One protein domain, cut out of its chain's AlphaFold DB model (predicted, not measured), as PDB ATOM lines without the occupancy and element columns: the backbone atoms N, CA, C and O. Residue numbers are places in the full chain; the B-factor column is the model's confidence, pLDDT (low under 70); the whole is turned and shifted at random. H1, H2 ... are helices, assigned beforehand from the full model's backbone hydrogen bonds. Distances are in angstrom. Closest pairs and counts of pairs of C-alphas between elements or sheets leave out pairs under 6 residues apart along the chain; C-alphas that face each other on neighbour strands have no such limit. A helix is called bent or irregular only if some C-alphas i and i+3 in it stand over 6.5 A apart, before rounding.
ATOM      1  N   PHE A  10     118.462  -2.293   9.675       77.06
ATOM      2  CA  PHE A  10     117.357  -3.225   9.508       77.06
ATOM      3  C   PHE A  10     116.007  -2.635   9.942       77.06
ATOM      4  O   PHE A  10     115.025  -2.773   9.212       77.06
ATOM      5  N   ASP A  11     115.943  -1.953  11.088       76.88
ATOM      6  CA  ASP A  11     114.698  -1.362  11.594       76.88
ATOM      7  C   ASP A  11     114.176  -0.256  10.666       76.88
ATOM      8  O   ASP A  11     112.978  -0.215  10.371       76.88
ATOM      9  N   ALA A  12     115.078   0.570  10.120       79.88
ATOM     10  CA  ALA A  12     114.740   1.580   9.117       79.88
ATOM     11  C   ALA A  12     114.211   0.952   7.812       79.88
ATOM     12  O   ALA A  12     113.170   1.367   7.294       79.88
ATOM     13  N   ARG A  13     114.869  -0.104   7.307       80.56
ATOM     14  CA  ARG A  13     114.404  -0.852   6.122       80.56
ATOM     15  C   ARG A  13     113.057  -1.524   6.350       80.56
ATOM     16  O   ARG A  13     112.203  -1.505   5.465       80.56
ATOM     17  N   ARG A  14     112.840  -2.092   7.540       82.56
ATOM     18  CA  ARG A  14     111.563  -2.700   7.929       82.56
ATOM     19  C   ARG A  14     110.448  -1.661   7.922       82.56
ATOM     20  O   ARG A  14     109.389  -1.940   7.372       82.56
ATOM     21  N   GLN A  15     110.681  -0.481   8.490       82.06
ATOM     22  CA  GLN A  15     109.682   0.587   8.523       82.06
ATOM     23  C   GLN A  15     109.292   1.037   7.106       82.06
ATOM     24  O   GLN A  15     108.112   1.024   6.759       82.06
ATOM     25  N   LYS A  16     110.282   1.294   6.245       82.81
ATOM     26  CA  LYS A  16     110.063   1.656   4.836       82.81
ATOM     27  C   LYS A  16     109.325   0.562   4.055       82.81
ATOM     28  O   LYS A  16     108.427   0.850   3.269       82.81
ATOM     29  N   ALA A  17     109.653  -0.708   4.298       83.50
ATOM     30  CA  ALA A  17     108.935  -1.837   3.710       83.50
ATOM     31  C   ALA A  17     107.456  -1.861   4.122       83.50
ATOM     32  O   ALA A  17     106.591  -2.106   3.284       83.50
ATOM     33  N   LEU A  18     107.155  -1.610   5.399       82.25
ATOM     34  CA  LEU A  18     105.784  -1.574   5.909       82.25
ATOM     35  C   LEU A  18     104.977  -0.410   5.321       82.25
ATOM     36  O   LEU A  18     103.812  -0.601   4.977       82.25
ATOM     37  N   GLU A  19     105.598   0.756   5.153       84.12
ATOM     38  CA  GLU A  19     104.988   1.916   4.495       84.12
ATOM     39  C   GLU A  19     104.660   1.627   3.027       84.12
ATOM     40  O   GLU A  19     103.540   1.878   2.588       84.12
ATOM     41  N   LEU A  20     105.582   0.998   2.288       83.06
ATOM     42  CA  LEU A  20     105.342   0.571   0.904       83.06
ATOM     43  C   LEU A  20     104.209  -0.457   0.798       83.06
ATOM     44  O   LEU A  20     103.394  -0.389  -0.119       83.06
ATOM     45  N   LEU A  21     104.123  -1.399   1.741       82.50
ATOM     46  CA  LEU A  21     103.052  -2.401   1.777       82.50
ATOM     47  C   LEU A  21     101.685  -1.777   2.077       82.50
ATOM     48  O   LEU A  21     100.683  -2.192   1.490       82.50
ATOM     49  N   ALA A  22     101.646  -0.778   2.961       80.69
ATOM     50  CA  ALA A  22     100.442  -0.008   3.245       80.69
ATOM     51  C   ALA A  22     100.017   0.838   2.033       80.69
ATOM     52  O   ALA A  22      98.846   0.814   1.659       80.69
ATOM     53  N   ALA A  23     100.967   1.510   1.373       81.19
ATOM     54  CA  ALA A  23     100.725   2.291   0.160       81.19
ATOM     55  C   ALA A  23     100.255   1.420  -1.020       81.19
ATOM     56  O   ALA A  23      99.418   1.848  -1.810       81.19
ATOM     57  N   ALA A  24     100.724   0.171  -1.107       76.75
ATOM     58  CA  ALA A  24     100.288  -0.805  -2.109       76.75
ATOM     59  C   ALA A  24      98.861  -1.352  -1.878       76.75
ATOM     60  O   ALA A  24      98.399  -2.196  -2.649       76.75
ATOM     61  N   GLY A  25      98.168  -0.914  -0.817       76.06
ATOM     62  CA  GLY A  25      96.795  -1.319  -0.502       76.06
ATOM     63  C   GLY A  25      96.668  -2.745   0.045       76.06
ATOM     64  O   GLY A  25      95.568  -3.299   0.096       76.06
ATOM     65  N   ILE A  26      97.776  -3.371   0.456       78.12
ATOM     66  CA  ILE A  26      97.751  -4.715   1.039       78.12
ATOM     67  C   ILE A  26      97.165  -4.606   2.451       78.12
ATOM     68  O   ILE A  26      97.464  -3.680   3.198       78.12
ATOM     69  N   ARG A  27      96.305  -5.548   2.856       72.56
ATOM     70  CA  ARG A  27      95.740  -5.540   4.214       72.56
ATOM     71  C   ARG A  27      96.828  -5.807   5.254       72.56
ATOM     72  O   ARG A  27      97.624  -6.732   5.094       72.56
ATOM     73  N   LYS A  28      96.785  -5.069   6.368       70.25
ATOM     74  CA  LYS A  28      97.720  -5.208   7.501       70.25
ATOM     75  C   LYS A  28      97.826  -6.637   8.026       70.25
ATOM     76  O   LYS A  28      98.927  -7.105   8.282       70.25
ATOM     77  N   SER A  29      96.711  -7.365   8.089       67.31
ATOM     78  CA  SER A  29      96.692  -8.779   8.489       67.31
ATOM     79  C   SER A  29      97.529  -9.694   7.588       67.31
ATOM     80  O   SER A  29      97.997 -10.730   8.046       67.31
ATOM     81  N   ASN A  30      97.740  -9.314   6.325       69.69
ATOM     82  CA  ASN A  30      98.439 -10.128   5.335       69.69
ATOM     83  C   ASN A  30      99.955  -9.861   5.303       69.69
ATOM     84  O   ASN A  30     100.729 -10.728   4.900       69.69
ATOM     85  N   TYR A  31     100.395  -8.667   5.725       68.50
ATOM     86  CA  TYR A  31     101.815  -8.290   5.748       68.50
ATOM     87  C   TYR A  31     102.416  -8.134   7.160       68.50
ATOM     88  O   TYR A  31     103.640  -8.121   7.292       68.50
ATOM     89  N   GLN A  32     101.586  -8.059   8.205       67.56
ATOM     90  CA  GLN A  32     101.958  -8.099   9.627       67.56
ATOM     91  C   GLN A  32     101.145  -9.177  10.367       67.56
ATOM     92  O   GLN A  32     100.292  -8.857  11.199       67.56
ATOM     93  N   PRO A  33     101.373 -10.474  10.096       72.19
ATOM     94  CA  PRO A  33     100.802 -11.512  10.942       72.19
ATOM     95  C   PRO A  33     101.362 -11.390  12.371       72.19
ATOM     96  O   PRO A  33     102.522 -11.015  12.570       72.19
ATOM     97  N   LEU A  34     100.548 -11.715  13.383       70.12
ATOM     98  CA  LEU A  34     100.926 -11.591  14.802       70.12
ATOM     99  C   LEU A  34     102.241 -12.318  15.122       70.12
ATOM    100  O   LEU A  34     103.087 -11.767  15.824       70.12
ATOM    101  N   ALA A  35     102.450 -13.498  14.532       69.12
ATOM    102  CA  ALA A  35     103.682 -14.275  14.669       69.12
ATOM    103  C   ALA A  35     104.938 -13.474  14.277       69.12
ATOM    104  O   ALA A  35     105.931 -13.484  14.998       69.12
ATOM    105  N   LEU A  36     104.875 -12.706  13.188       72.25
ATOM    106  CA  LEU A  36     105.993 -11.882  12.728       72.25
ATOM    107  C   LEU A  36     106.255 -10.698  13.667       72.25
ATOM    108  O   LEU A  36     107.400 -10.339  13.925       72.25
ATOM    109  N   THR A  37     105.192 -10.122  14.228       73.56
ATOM    110  CA  THR A  37     105.320  -9.032  15.204       73.56
ATOM    111  C   THR A  37     105.978  -9.529  16.493       73.56
ATOM    112  O   THR A  37     106.801  -8.823  17.073       73.56
ATOM    113  N   LEU A  38     105.667 -10.757  16.925       73.81
ATOM    114  CA  LEU A  38     106.334 -11.400  18.060       73.81
ATOM    115  C   LEU A  38     107.814 -11.672  17.767       73.81
ATOM    116  O   LEU A  38     108.652 -11.363  18.609       73.81
ATOM    117  N   MET A  39     108.146 -12.157  16.565       75.31
ATOM    118  CA  MET A  39     109.538 -12.351  16.141       75.31
ATOM    119  C   MET A  39     110.348 -11.048  16.223       75.31
ATOM    120  O   MET A  39     111.453 -11.035  16.759       75.31
ATOM    121  N   TRP A  40     109.782  -9.926  15.773       78.50
ATOM    122  CA  TRP A  40     110.440  -8.623  15.895       78.50
ATOM    123  C   TRP A  40     110.606  -8.162  17.342       78.50
ATOM    124  O   TRP A  40     111.629  -7.568  17.671       78.50
ATOM    125  N   ARG A  41     109.637  -8.454  18.219       74.56
ATOM    126  CA  ARG A  41     109.722  -8.109  19.648       74.56
ATOM    127  C   ARG A  41     110.825  -8.868  20.381       74.56
ATOM    128  O   ARG A  41     111.386  -8.319  21.319       74.56
ATOM    129  N   VAL A  42     111.151 -10.085  19.947       76.56
ATOM    130  CA  VAL A  42     112.278 -10.864  20.497       76.56
ATOM    131  C   VAL A  42     113.616 -10.555  19.808       76.56
ATOM    132  O   VAL A  42     114.609 -11.224  20.073       76.56
ATOM    133  N   GLY A  43     113.662  -9.546  18.927       73.62
ATOM    134  CA  GLY A  43     114.889  -9.073  18.277       73.62
ATOM    135  C   GLY A  43     115.283  -9.818  16.997       73.62
ATOM    136  O   GLY A  43     116.362  -9.569  16.462       73.62
ATOM    137  N   LEU A  44     114.433 -10.706  16.466       73.31
ATOM    138  CA  LEU A  44     114.727 -11.406  15.213       73.31
ATOM    139  C   LEU A  44     114.598 -10.456  14.015       73.31
ATOM    140  O   LEU A  44     113.550  -9.850  13.779       73.31
ATOM    141  N   GLN A  45     115.650 -10.386  13.203       79.19
ATOM    142  CA  GLN A  45     115.718  -9.541  12.009       79.19
ATOM    143  C   GLN A  45     115.115 -10.240  10.779       79.19
ATOM    144  O   GLN A  45     115.794 -10.516   9.791       79.19
ATOM    145  N   VAL A  46     113.816 -10.551  10.838       76.19
ATOM    146  CA  VAL A  46     113.100 -11.219   9.735       76.19
ATOM    147  C   VAL A  46     112.417 -10.181   8.835       76.19
ATOM    148  O   VAL A  46     111.618  -9.387   9.342       76.19
ATOM    149  N   PRO A  47     112.691 -10.146   7.518       80.25
ATOM    150  CA  PRO A  47     112.002  -9.234   6.609       80.25
ATOM    151  C   PRO A  47     110.503  -9.574   6.515       80.25
ATOM    152  O   PRO A  47     110.120 -10.729   6.716       80.25
ATOM    153  N   PRO A  48     109.631  -8.607   6.171       81.75
ATOM    154  CA  PRO A  48     108.220  -8.899   5.936       81.75
ATOM    155  C   PRO A  48     108.038  -9.973   4.848       81.75
ATOM    156  O   PRO A  48     108.867 -10.045   3.938       81.75
ATOM    157  N   PRO A  49     106.950 -10.768   4.862       79.50
ATOM    158  CA  PRO A  49     106.812 -11.930   3.983       79.50
ATOM    159  C   PRO A  49     106.939 -11.583   2.496       79.50
ATOM    160  O   PRO A  49     107.576 -12.290   1.727       79.50
ATOM    161  N   HIS A  50     106.435 -10.416   2.105       81.62
ATOM    162  CA  HIS A  50     106.528  -9.905   0.740       81.62
ATOM    163  C   HIS A  50     107.949  -9.521   0.315       81.62
ATOM    164  O   HIS A  50     108.196  -9.425  -0.879       81.62
ATOM    165  N   PHE A  51     108.895  -9.347   1.240       80.44
ATOM    166  CA  PHE A  51     110.305  -9.010   0.989       80.44
ATOM    167  C   PHE A  51     111.277 -10.150   1.341       80.44
ATOM    168  O   PHE A  51     112.441 -10.106   0.947       80.44
ATOM    169  N   ALA A  52     110.803 -11.196   2.020       81.94
ATOM    170  CA  ALA A  52     111.581 -12.388   2.339       81.94
ATOM    171  C   ALA A  52     111.975 -13.192   1.084       81.94
ATOM    172  O   ALA A  52     111.340 -13.104   0.030       81.94
ATOM    173  N   SER A  53     113.047 -13.981   1.159       83.12
ATOM    174  CA  SER A  53     113.428 -14.859   0.049       83.12
ATOM    175  C   SER A  53     112.369 -15.948  -0.166       83.12
ATOM    176  O   SER A  53     111.746 -16.416   0.786       83.12
ATOM    177  N   PHE A  54     112.178 -16.371  -1.420       84.06
ATOM    178  CA  PHE A  54     111.227 -17.436  -1.764       84.06
ATOM    179  C   PHE A  54     111.508 -18.719  -0.964       84.06
ATOM    180  O   PHE A  54     110.612 -19.261  -0.327       84.06
ATOM    181  N   TRP A  55     112.773 -19.145  -0.925       85.00
ATOM    182  CA  TRP A  55     113.197 -20.341  -0.194       85.00
ATOM    183  C   TRP A  55     113.102 -20.190   1.327       85.00
ATOM    184  O   TRP A  55     112.763 -21.151   2.009       85.00
ATOM    185  N   GLY A  56     113.341 -18.988   1.860       84.88
ATOM    186  CA  GLY A  56     113.151 -18.713   3.285       84.88
ATOM    187  C   GLY A  56     111.680 -18.813   3.691       84.88
ATOM    188  O   GLY A  56     111.361 -19.451   4.690       84.88
ATOM    189  N   LEU A  57     110.775 -18.250   2.882       86.69
ATOM    190  CA  LEU A  57     109.329 -18.393   3.086       86.69
ATOM    191  C   LEU A  57     108.882 -19.844   2.982       86.69
ATOM    192  O   LEU A  57     108.129 -20.301   3.835       86.69
ATOM    193  N   TRP A  58     109.364 -20.556   1.962       90.00
ATOM    194  CA  TRP A  58     109.066 -21.967   1.759       90.00
ATOM    195  C   TRP A  58     109.448 -22.801   2.986       90.00
ATOM    196  O   TRP A  58     108.609 -23.523   3.522       90.00
ATOM    197  N   ALA A  59     110.683 -22.642   3.470       88.56
ATOM    198  CA  ALA A  59     111.194 -23.388   4.613       88.56
ATOM    199  C   ALA A  59     110.435 -23.054   5.905       88.56
ATOM    200  O   ALA A  59     109.993 -23.960   6.604       88.56
ATOM    201  N   VAL A  60     110.237 -21.768   6.212       86.81
ATOM    202  CA  VAL A  60     109.565 -21.347   7.453       86.81
ATOM    203  C   VAL A  60     108.091 -21.749   7.449       86.81
ATOM    204  O   VAL A  60     107.616 -22.327   8.425       86.81
ATOM    205  N   ALA A  61     107.365 -21.478   6.360       87.38
ATOM    206  CA  ALA A  61     105.950 -21.827   6.257       87.38
ATOM    207  C   ALA A  61     105.749 -23.347   6.234       87.38
ATOM    208  O   ALA A  61     104.846 -23.853   6.901       87.38
ATOM    209  N   GLY A  62     106.605 -24.071   5.508       90.12
ATOM    210  CA  GLY A  62     106.544 -25.523   5.429       90.12
ATOM    211  C   GLY A  62     106.867 -26.199   6.757       90.12
ATOM    212  O   GLY A  62     106.123 -27.082   7.170       90.12
ATOM    213  N   LEU A  63     107.905 -25.745   7.468       91.81
ATOM    214  CA  LEU A  63     108.260 -26.269   8.789       91.81
ATOM    215  C   LEU A  63     107.160 -25.992   9.817       91.81
ATOM    216  O   LEU A  63     106.745 -26.903  10.530       91.81
ATOM    217  N   TYR A  64     106.656 -24.755   9.865       89.31
ATOM    218  CA  TYR A  64     105.552 -24.387  10.749       89.31
ATOM    219  C   TYR A  64     104.331 -25.281  10.513       89.31
ATOM    220  O   TYR A  64     103.794 -25.855  11.460       89.31
ATOM    221  N   PHE A  65     103.915 -25.431   9.252       90.50
ATOM    222  CA  PHE A  65     102.759 -26.250   8.912       90.50
ATOM    223  C   PHE A  65     103.008 -27.720   9.245       90.50
ATOM    224  O   PHE A  65     102.186 -28.332   9.917       90.50
ATOM    225  N   SER A  66     104.161 -28.263   8.849       93.19
ATOM    226  CA  SER A  66     104.533 -29.654   9.114       93.19
ATOM    227  C   SER A  66     104.469 -29.994  10.604       93.19
ATOM    228  O   SER A  66     103.867 -30.999  10.972       93.19
ATOM    229  N   VAL A  67     105.004 -29.127  11.471       93.19
ATOM    230  CA  VAL A  67     104.996 -29.345  12.923       93.19
ATOM    231  C   VAL A  67     103.597 -29.166  13.503       93.19
ATOM    232  O   VAL A  67     103.088 -30.072  14.151       93.19
ATOM    233  N   VAL A  68     102.953 -28.017  13.284       92.62
ATOM    234  CA  VAL A  68     101.678 -27.708  13.950       92.62
ATOM    235  C   VAL A  68     100.567 -28.632  13.460       92.62
ATOM    236  O   VAL A  68      99.890 -29.267  14.266       92.62
ATOM    237  N   TRP A  69     100.394 -28.747  12.143       94.56
ATOM    238  CA  TRP A  69      99.371 -29.616  11.566       94.56
ATOM    239  C   TRP A  69      99.715 -31.094  11.761       94.56
ATOM    240  O   TRP A  69      98.829 -31.877  12.099       94.56
ATOM    241  N   GLY A  70     100.989 -31.474  11.621       95.19
ATOM    242  CA  GLY A  70     101.437 -32.847  11.854       95.19
ATOM    243  C   GLY A  70     101.209 -33.309  13.291       95.19
ATOM    244  O   GLY A  70     100.749 -34.428  13.487       95.19
ATOM    245  N   LEU A  71     101.438 -32.452  14.293       95.12
ATOM    246  CA  LEU A  71     101.137 -32.765  15.697       95.12
ATOM    247  C   LEU A  71      99.634 -32.920  15.949       95.12
ATOM    248  O   LEU A  71      99.225 -33.845  16.650       95.12
ATOM    249  N   ILE A  72      98.805 -32.054  15.357       95.06
ATOM    250  CA  ILE A  72      97.343 -32.173  15.443       95.06
ATOM    251  C   ILE A  72      96.892 -33.502  14.821       95.06
ATOM    252  O   ILE A  72      96.182 -34.276  15.460       95.06
ATOM    253  N   MET A  73      97.340 -33.807  13.603       95.69
ATOM    254  CA  MET A  73      97.004 -35.065  12.931       95.69
ATOM    255  C   MET A  73      97.519 -36.278  13.699       95.69
ATOM    256  O   MET A  73      96.807 -37.272  13.807       95.69
ATOM    257  N   TRP A  74      98.715 -36.190  14.277       95.38
ATOM    258  CA  TRP A  74      99.272 -37.246  15.108       95.38
ATOM    259  C   TRP A  74      98.355 -37.576  16.286       95.38
ATOM    260  O   TRP A  74      97.940 -38.723  16.415       95.38
ATOM    261  N   ILE A  75      97.992 -36.577  17.096       95.44
ATOM    262  CA  ILE A  75      97.210 -36.771  18.327       95.44
ATOM    263  C   ILE A  75      95.779 -37.231  18.027       95.44
ATOM    264  O   ILE A  75      95.271 -38.130  18.690       95.44
ATOM    265  N   PHE A  76      95.118 -36.614  17.047       96.19
ATOM    266  CA  PHE A  76      93.675 -36.796  16.853       96.19
ATOM    267  C   PHE A  76      93.301 -37.845  15.804       96.19
ATOM    268  O   PHE A  76      92.164 -38.309  15.806       96.19
ATOM    269  N   VAL A  77      94.212 -38.203  14.895       95.69
ATOM    270  CA  VAL A  77      93.876 -39.020  13.717       95.69
ATOM    271  C   VAL A  77      94.814 -40.214  13.583       95.69
ATOM    272  O   VAL A  77      94.377 -41.357  13.664       95.69
ATOM    273  N   TRP A  78      96.109 -39.968  13.407       96.12
ATOM    274  CA  TRP A  78      97.072 -40.992  13.011       96.12
ATOM    275  C   TRP A  78      97.450 -41.941  14.145       96.12
ATOM    276  O   TRP A  78      97.494 -43.148  13.919       96.12
ATOM    277  N   GLN A  79      97.678 -41.433  15.361       93.44
ATOM    278  CA  GLN A  79      97.993 -42.289  16.506       93.44
ATOM    279  C   GLN A  79      96.811 -43.209  16.873       93.44
ATOM    280  O   GLN A  79      97.049 -44.412  16.999       93.44
ATOM    281  N   PRO A  80      95.550 -42.728  16.948       95.19
ATOM    282  CA  PRO A  80      94.388 -43.601  17.158       95.19
ATOM    283  C   PRO A  80      94.167 -44.640  16.050       95.19
ATOM    284  O   PRO A  80      93.668 -45.727  16.319       95.19
ATOM    285  N   GLN A  81      94.550 -44.325  14.810       94.94
ATOM    286  CA  GLN A  81      94.466 -45.247  13.669       94.94
ATOM    287  C   GLN A  81      95.610 -46.272  13.623       94.94
ATOM    288  O   GLN A  81      95.612 -47.139  12.751       94.94
ATOM    289  N   GLY A  82      96.592 -46.178  14.524       93.88
ATOM    290  CA  GLY A  82      97.767 -47.048  14.516       93.88
ATOM    291  C   GLY A  82      98.735 -46.761  13.365       93.88
ATOM    292  O   GLY A  82      99.501 -47.644  12.976       93.88
ATOM    293  N   LEU A  83      98.717 -45.548  12.801       95.00
ATOM    294  CA  LEU A  83      99.638 -45.174  11.733       95.00
ATOM    295  C   LEU A  83     101.083 -45.155  12.271       95.00
ATOM    296  O   LEU A  83     101.347 -44.521  13.298       95.00
ATOM    297  N   PRO A  84     102.051 -45.784  11.578       95.50
ATOM    298  CA  PRO A  84     103.448 -45.742  11.994       95.50
ATOM    299  C   PRO A  84     103.984 -44.308  12.060       95.50
ATOM    300  O   PRO A  84     103.761 -43.511  11.147       95.50
ATOM    301  N   MET A  85     104.778 -44.005  13.092       92.06
ATOM    302  CA  MET A  85     105.388 -42.681  13.297       92.06
ATOM    303  C   MET A  85     106.162 -42.193  12.062       92.06
ATOM    304  O   MET A  85     106.079 -41.024  11.694       92.06
ATOM    305  N   LEU A  86     106.882 -43.091  11.381       94.88
ATOM    306  CA  LEU A  86     107.631 -42.747  10.170       94.88
ATOM    307  C   LEU A  86     106.706 -42.317   9.018       94.88
ATOM    308  O   LEU A  86     106.999 -41.342   8.327       94.88
ATOM    309  N   ALA A  87     105.572 -43.000   8.840       93.88
ATOM    310  CA  ALA A  87     104.581 -42.655   7.821       93.88
ATOM    311  C   ALA A  87     103.875 -41.328   8.150       93.88
ATOM    312  O   ALA A  87     103.689 -40.492   7.267       93.88
ATOM    313  N   ALA A  88     103.555 -41.094   9.427       94.31
ATOM    314  CA  ALA A  88     103.047 -39.811   9.909       94.31
ATOM    315  C   ALA A  88     104.037 -38.664   9.638       94.31
ATOM    316  O   ALA A  88     103.652 -37.627   9.099       94.31
ATOM    317  N   GLY A  89     105.323 -38.871   9.943       94.31
ATOM    318  CA  GLY A  89     106.385 -37.899   9.680       94.31
ATOM    319  C   GLY A  89     106.545 -37.586   8.191       94.31
ATOM    320  O   GLY A  89     106.642 -36.416   7.815       94.31
ATOM    321  N   PHE A  90     106.497 -38.606   7.329       96.19
ATOM    322  CA  PHE A  90     106.531 -38.417   5.878       96.19
ATOM    323  C   PHE A  90     105.329 -37.603   5.380       96.19
ATOM    324  O   PHE A  90     105.513 -36.611   4.675       96.19
ATOM    325  N   ASN A  91     104.112 -37.954   5.806       93.06
ATOM    326  CA  ASN A  91     102.888 -37.241   5.427       93.06
ATOM    327  C   ASN A  91     102.902 -35.781   5.896       93.06
ATOM    328  O   ASN A  91     102.586 -34.877   5.120       93.06
ATOM    329  N   ALA A  92     103.314 -35.533   7.142       94.75
ATOM    330  CA  ALA A  92     103.460 -34.186   7.688       94.75
ATOM    331  C   ALA A  92     104.508 -33.365   6.927       94.75
ATOM    332  O   ALA A  92     104.300 -32.176   6.669       94.75
ATOM    333  N   THR A  93     105.631 -33.977   6.553       94.75
ATOM    334  CA  THR A  93     106.703 -33.303   5.805       94.75
ATOM    335  C   THR A  93     106.258 -32.975   4.384       94.75
ATOM    336  O   THR A  93     106.443 -31.847   3.931       94.75
ATOM    337  N   LEU A  94     105.616 -33.920   3.693       96.44
ATOM    338  CA  LEU A  94     105.110 -33.725   2.335       96.44
ATOM    339  C   LEU A  94     104.037 -32.630   2.287       96.44
ATOM    340  O   LEU A  94     104.119 -31.720   1.461       96.44
ATOM    341  N   ALA A  95     103.071 -32.671   3.210       93.56
ATOM    342  CA  ALA A  95     102.044 -31.640   3.323       93.56
ATOM    343  C   ALA A  95     102.656 -30.263   3.625       93.56
ATOM    344  O   ALA A  95     102.302 -29.274   2.981       93.56
ATOM    345  N   GLY A  96     103.628 -30.204   4.544       94.06
ATOM    346  CA  GLY A  96     104.384 -28.989   4.843       94.06
ATOM    347  C   GLY A  96     105.128 -28.436   3.629       94.06
ATOM    348  O   GLY A  96     105.017 -27.249   3.336       94.06
ATOM    349  N   ALA A  97     105.830 -29.277   2.869       93.56
ATOM    350  CA  ALA A  97     106.561 -28.855   1.675       93.56
ATOM    351  C   ALA A  97     105.635 -28.256   0.602       93.56
ATOM    352  O   ALA A  97     105.947 -27.203   0.037       93.56
ATOM    353  N   LEU A  98     104.482 -28.888   0.349       94.50
ATOM    354  CA  LEU A  98     103.480 -28.396  -0.603       94.50
ATOM    355  C   LEU A  98     102.837 -27.088  -0.129       94.50
ATOM    356  O   LEU A  98     102.735 -26.131  -0.900       94.50
ATOM    357  N   PHE A  99     102.457 -27.013   1.148       91.94
ATOM    358  CA  PHE A  99     101.918 -25.794   1.747       91.94
ATOM    359  C   PHE A  99     102.927 -24.641   1.685       91.94
ATOM    360  O   PHE A  99     102.590 -23.526   1.283       91.94
ATOM    361  N   GLY A 100     104.187 -24.920   2.023       90.62
ATOM    362  CA  GLY A 100     105.284 -23.969   1.915       90.62
ATOM    363  C   GLY A 100     105.440 -23.445   0.489       90.62
ATOM    364  O   GLY A 100     105.642 -22.246   0.306       90.62
ATOM    365  N   LEU A 101     105.316 -24.311  -0.531       92.44
ATOM    366  CA  LEU A 101     105.427 -23.905  -1.942       92.44
ATOM    367  C   LEU A 101     104.278 -22.982  -2.331       92.44
ATOM    368  O   LEU A 101     104.513 -21.938  -2.940       92.44
ATOM    369  N   ALA A 102     103.054 -23.336  -1.938       90.12
ATOM    370  CA  ALA A 102     101.878 -22.514  -2.182       90.12
ATOM    371  C   ALA A 102     102.020 -21.124  -1.537       90.12
ATOM    372  O   ALA A 102     101.801 -20.111  -2.201       90.12
ATOM    373  N   MET A 103     102.462 -21.058  -0.278       87.88
ATOM    374  CA  MET A 103     102.657 -19.797   0.446       87.88
ATOM    375  C   MET A 103     103.800 -18.953  -0.124       87.88
ATOM    376  O   MET A 103     103.646 -17.744  -0.314       87.88
ATOM    377  N   ALA A 104     104.938 -19.572  -0.440       88.81
ATOM    378  CA  ALA A 104     106.053 -18.882  -1.077       88.81
ATOM    379  C   ALA A 104     105.647 -18.332  -2.454       88.81
ATOM    380  O   ALA A 104     105.960 -17.185  -2.782       88.81
ATOM    381  N   GLY A 105     104.886 -19.113  -3.228       86.25
ATOM    382  CA  GLY A 105     104.302 -18.699  -4.502       86.25
ATOM    383  C   GLY A 105     103.331 -17.531  -4.351       86.25
ATOM    384  O   GLY A 105     103.453 -16.545  -5.074       86.25
ATOM    385  N   TYR A 106     102.425 -17.593  -3.373       85.81
ATOM    386  CA  TYR A 106     101.468 -16.528  -3.068       85.81
ATOM    387  C   TYR A 106     102.165 -15.194  -2.774       85.81
ATOM    388  O   TYR A 106     101.844 -14.176  -3.390       85.81
ATOM    389  N   TYR A 107     103.171 -15.192  -1.893       84.12
ATOM    390  CA  TYR A 107     103.903 -13.969  -1.553       84.12
ATOM    391  C   TYR A 107     104.813 -13.478  -2.683       84.12
ATOM    392  O   TYR A 107     104.923 -12.268  -2.893       84.12
ATOM    393  N   ALA A 108     105.432 -14.380  -3.449       83.62
ATOM    394  CA  ALA A 108     106.221 -14.005  -4.620       83.62
ATOM    395  C   ALA A 108     105.348 -13.399  -5.729       83.62
ATOM    396  O   ALA A 108     105.730 -12.403  -6.349       83.62
ATOM    397  N   PHE A 109     104.156 -13.957  -5.949       82.31
ATOM    398  CA  PHE A 109     103.165 -13.400  -6.860       82.31
ATOM    399  C   PHE A 109     102.662 -12.041  -6.367       82.31
ATOM    400  O   PHE A 109     102.633 -11.089  -7.144       82.31
ATOM    401  N   GLY A 110     102.359 -11.910  -5.071       81.31
ATOM    402  CA  GLY A 110     102.001 -10.637  -4.443       81.31
ATOM    403  C   GLY A 110     103.074  -9.565  -4.653       81.31
ATOM    404  O   GLY A 110     102.759  -8.463  -5.097       81.31
ATOM    405  N   ARG A 111     104.357  -9.900  -4.451       80.69
ATOM    406  CA  ARG A 111     105.478  -8.986  -4.732       80.69
ATOM    407  C   ARG A 111     105.460  -8.484  -6.175       80.69
ATOM    408  O   ARG A 111     105.552  -7.279  -6.390       80.69
ATOM    409  N   LYS A 112     105.339  -9.396  -7.148       79.88
ATOM    410  CA  LYS A 112     105.315  -9.047  -8.578       79.88
ATOM    411  C   LYS A 112     104.098  -8.195  -8.932       79.88
ATOM    412  O   LYS A 112     104.239  -7.195  -9.626       79.88
ATOM    413  N   ARG A 113     102.918  -8.558  -8.422       80.19
ATOM    414  CA  ARG A 113     101.660  -7.842  -8.668       80.19
ATOM    415  C   ARG A 113     101.696  -6.403  -8.151       80.19
ATOM    416  O   ARG A 113     101.173  -5.518  -8.813       80.19
ATOM    417  N   HIS A 114     102.317  -6.182  -6.995       79.31
ATOM    418  CA  HIS A 114     102.424  -4.864  -6.366       79.31
ATOM    419  C   HIS A 114     103.722  -4.115  -6.722       79.31
ATOM    420  O   HIS A 114     103.993  -3.082  -6.119       79.31
ATOM    421  N   GLN A 115     104.520  -4.625  -7.674       80.19
ATOM    422  CA  GLN A 115     105.782  -4.025  -8.143       80.19
ATOM    423  C   GLN A 115     106.719  -3.593  -7.000       80.19
ATOM    424  O   GLN A 115     107.374  -2.554  -7.059       80.19
ATOM    425  N   LEU A 116     106.768  -4.391  -5.929       81.12
ATOM    426  CA  LEU A 116     107.552  -4.035  -4.750       81.12
ATOM    427  C   LEU A 116     109.057  -4.159  -5.049       81.12
ATOM    428  O   LEU A 116     109.472  -5.152  -5.662       81.12
ATOM    429  N   PRO A 117     109.885  -3.201  -4.590       79.81
ATOM    430  CA  PRO A 117     111.330  -3.243  -4.785       79.81
ATOM    431  C   PRO A 117     111.973  -4.417  -4.031       79.81
ATOM    432  O   PRO A 117     111.376  -5.029  -3.141       79.81
ATOM    433  N   ALA A 118     113.218  -4.749  -4.373       77.81
ATOM    434  CA  ALA A 118     113.958  -5.778  -3.654       77.81
ATOM    435  C   ALA A 118     114.268  -5.326  -2.215       77.81
ATOM    436  O   ALA A 118     114.510  -4.151  -1.958       77.81
ATOM    437  N   TRP A 119     114.341  -6.268  -1.270       77.94
ATOM    438  CA  TRP A 119     114.728  -5.959   0.117       77.94
ATOM    439  C   TRP A 119     116.098  -5.264   0.219       77.94
ATOM    440  O   TRP A 119     116.318  -4.423   1.083       77.94
ATOM    441  N   GLN A 120     117.020  -5.612  -0.681       75.38
ATOM    442  CA  GLN A 120     118.378  -5.064  -0.727       75.38
ATOM    443  C   GLN A 120     118.417  -3.599  -1.182       75.38
ATOM    444  O   GLN A 120     119.371  -2.902  -0.855       75.38
ATOM    445  N   SER A 121     117.398  -3.136  -1.914       73.44
ATOM    446  CA  SER A 121     117.301  -1.760  -2.411       73.44
ATOM    447  C   SER A 121     116.510  -0.831  -1.480       73.44
ATOM    448  O   SER A 121     116.166   0.279  -1.883       73.44
ATOM    449  N   LEU A 122     116.162  -1.293  -0.271       70.56
ATOM    450  CA  LEU A 122     115.430  -0.504   0.722       70.56
ATOM    451  C   LEU A 122     116.345   0.316   1.628       70.56
ATOM    452  O   LEU A 122     117.392  -0.203   2.083       70.56
TER     453      LEU A 122
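What this domain is: This is residues 10 to 122 of the 122 residues of an uncharacterized protein of Burkholderiales bacterium PBB6 (UniProt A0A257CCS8). This is a long helical hairpin, H4 and H5, with a small, loose head at one end made of H1, H2, H3 and the links around them. The hairpin makes the longest axis, and its turn, residues 79 to 84, lies at the end away from the head. The printed part has 113 residues with five named helices, in the order H1, H2, H3, H4, H5, and no named strand; the class is all helix. The whole is loose, with a radius of gyration of the C-alphas of 16.7 A, and elongated, spanning 51 by 29 by 22 A.

Where its parts are: Find C-alpha 10 at (117.357, -3.225, 9.508); from there H1 runs through residues 10 to 23, 19.9 A long. Next come H2, residues 28 to 31, and H3, residues 34 to 41. Look for C-alpha 54 at (111.227, -17.436, -1.764), where H4 begins, residues 54 to 78, 31.2 A. It has a kink of 33 degrees near residue 72 and is only just irregular: C-alphas 75 and 78 are 6.8 A apart. H5, residues 85 to 113, spans 41.4 A and ends at C-alpha 113, (101.660, -7.842, -8.668).

How they stand to each other: Look first at the hairpin: H4 and H5 touch, the closest C-alphas being those of Gly 62 and Gly 100, 4.0 A apart. They run opposite ways at a steep tilt of 38 degrees, only just past shallow. H1, with residues 18 to 22 alone, only just touches H2, with 3 pairs of C-alphas within 8 A; the closest, those of Leu 21 and Tyr 31, are 7.2 A apart. H3 touches no helix, and H1 is apart from H4 and H5. In H1, H3 and H5 every O i to N i+4 pair is within hydrogen-bond range, in H4 20 of 21; H2 is too short for such a pair.

The domain as a whole: The farthest C-alphas, those of Gly 82 and Ser 121, are 52.1 A apart. The printed part has no cut, and the link from H3 to H4, residues 42 to 53, is long. The mean pLDDT of the printed part is 84.5; look for values under 70 at residues 29 to 32 and 35.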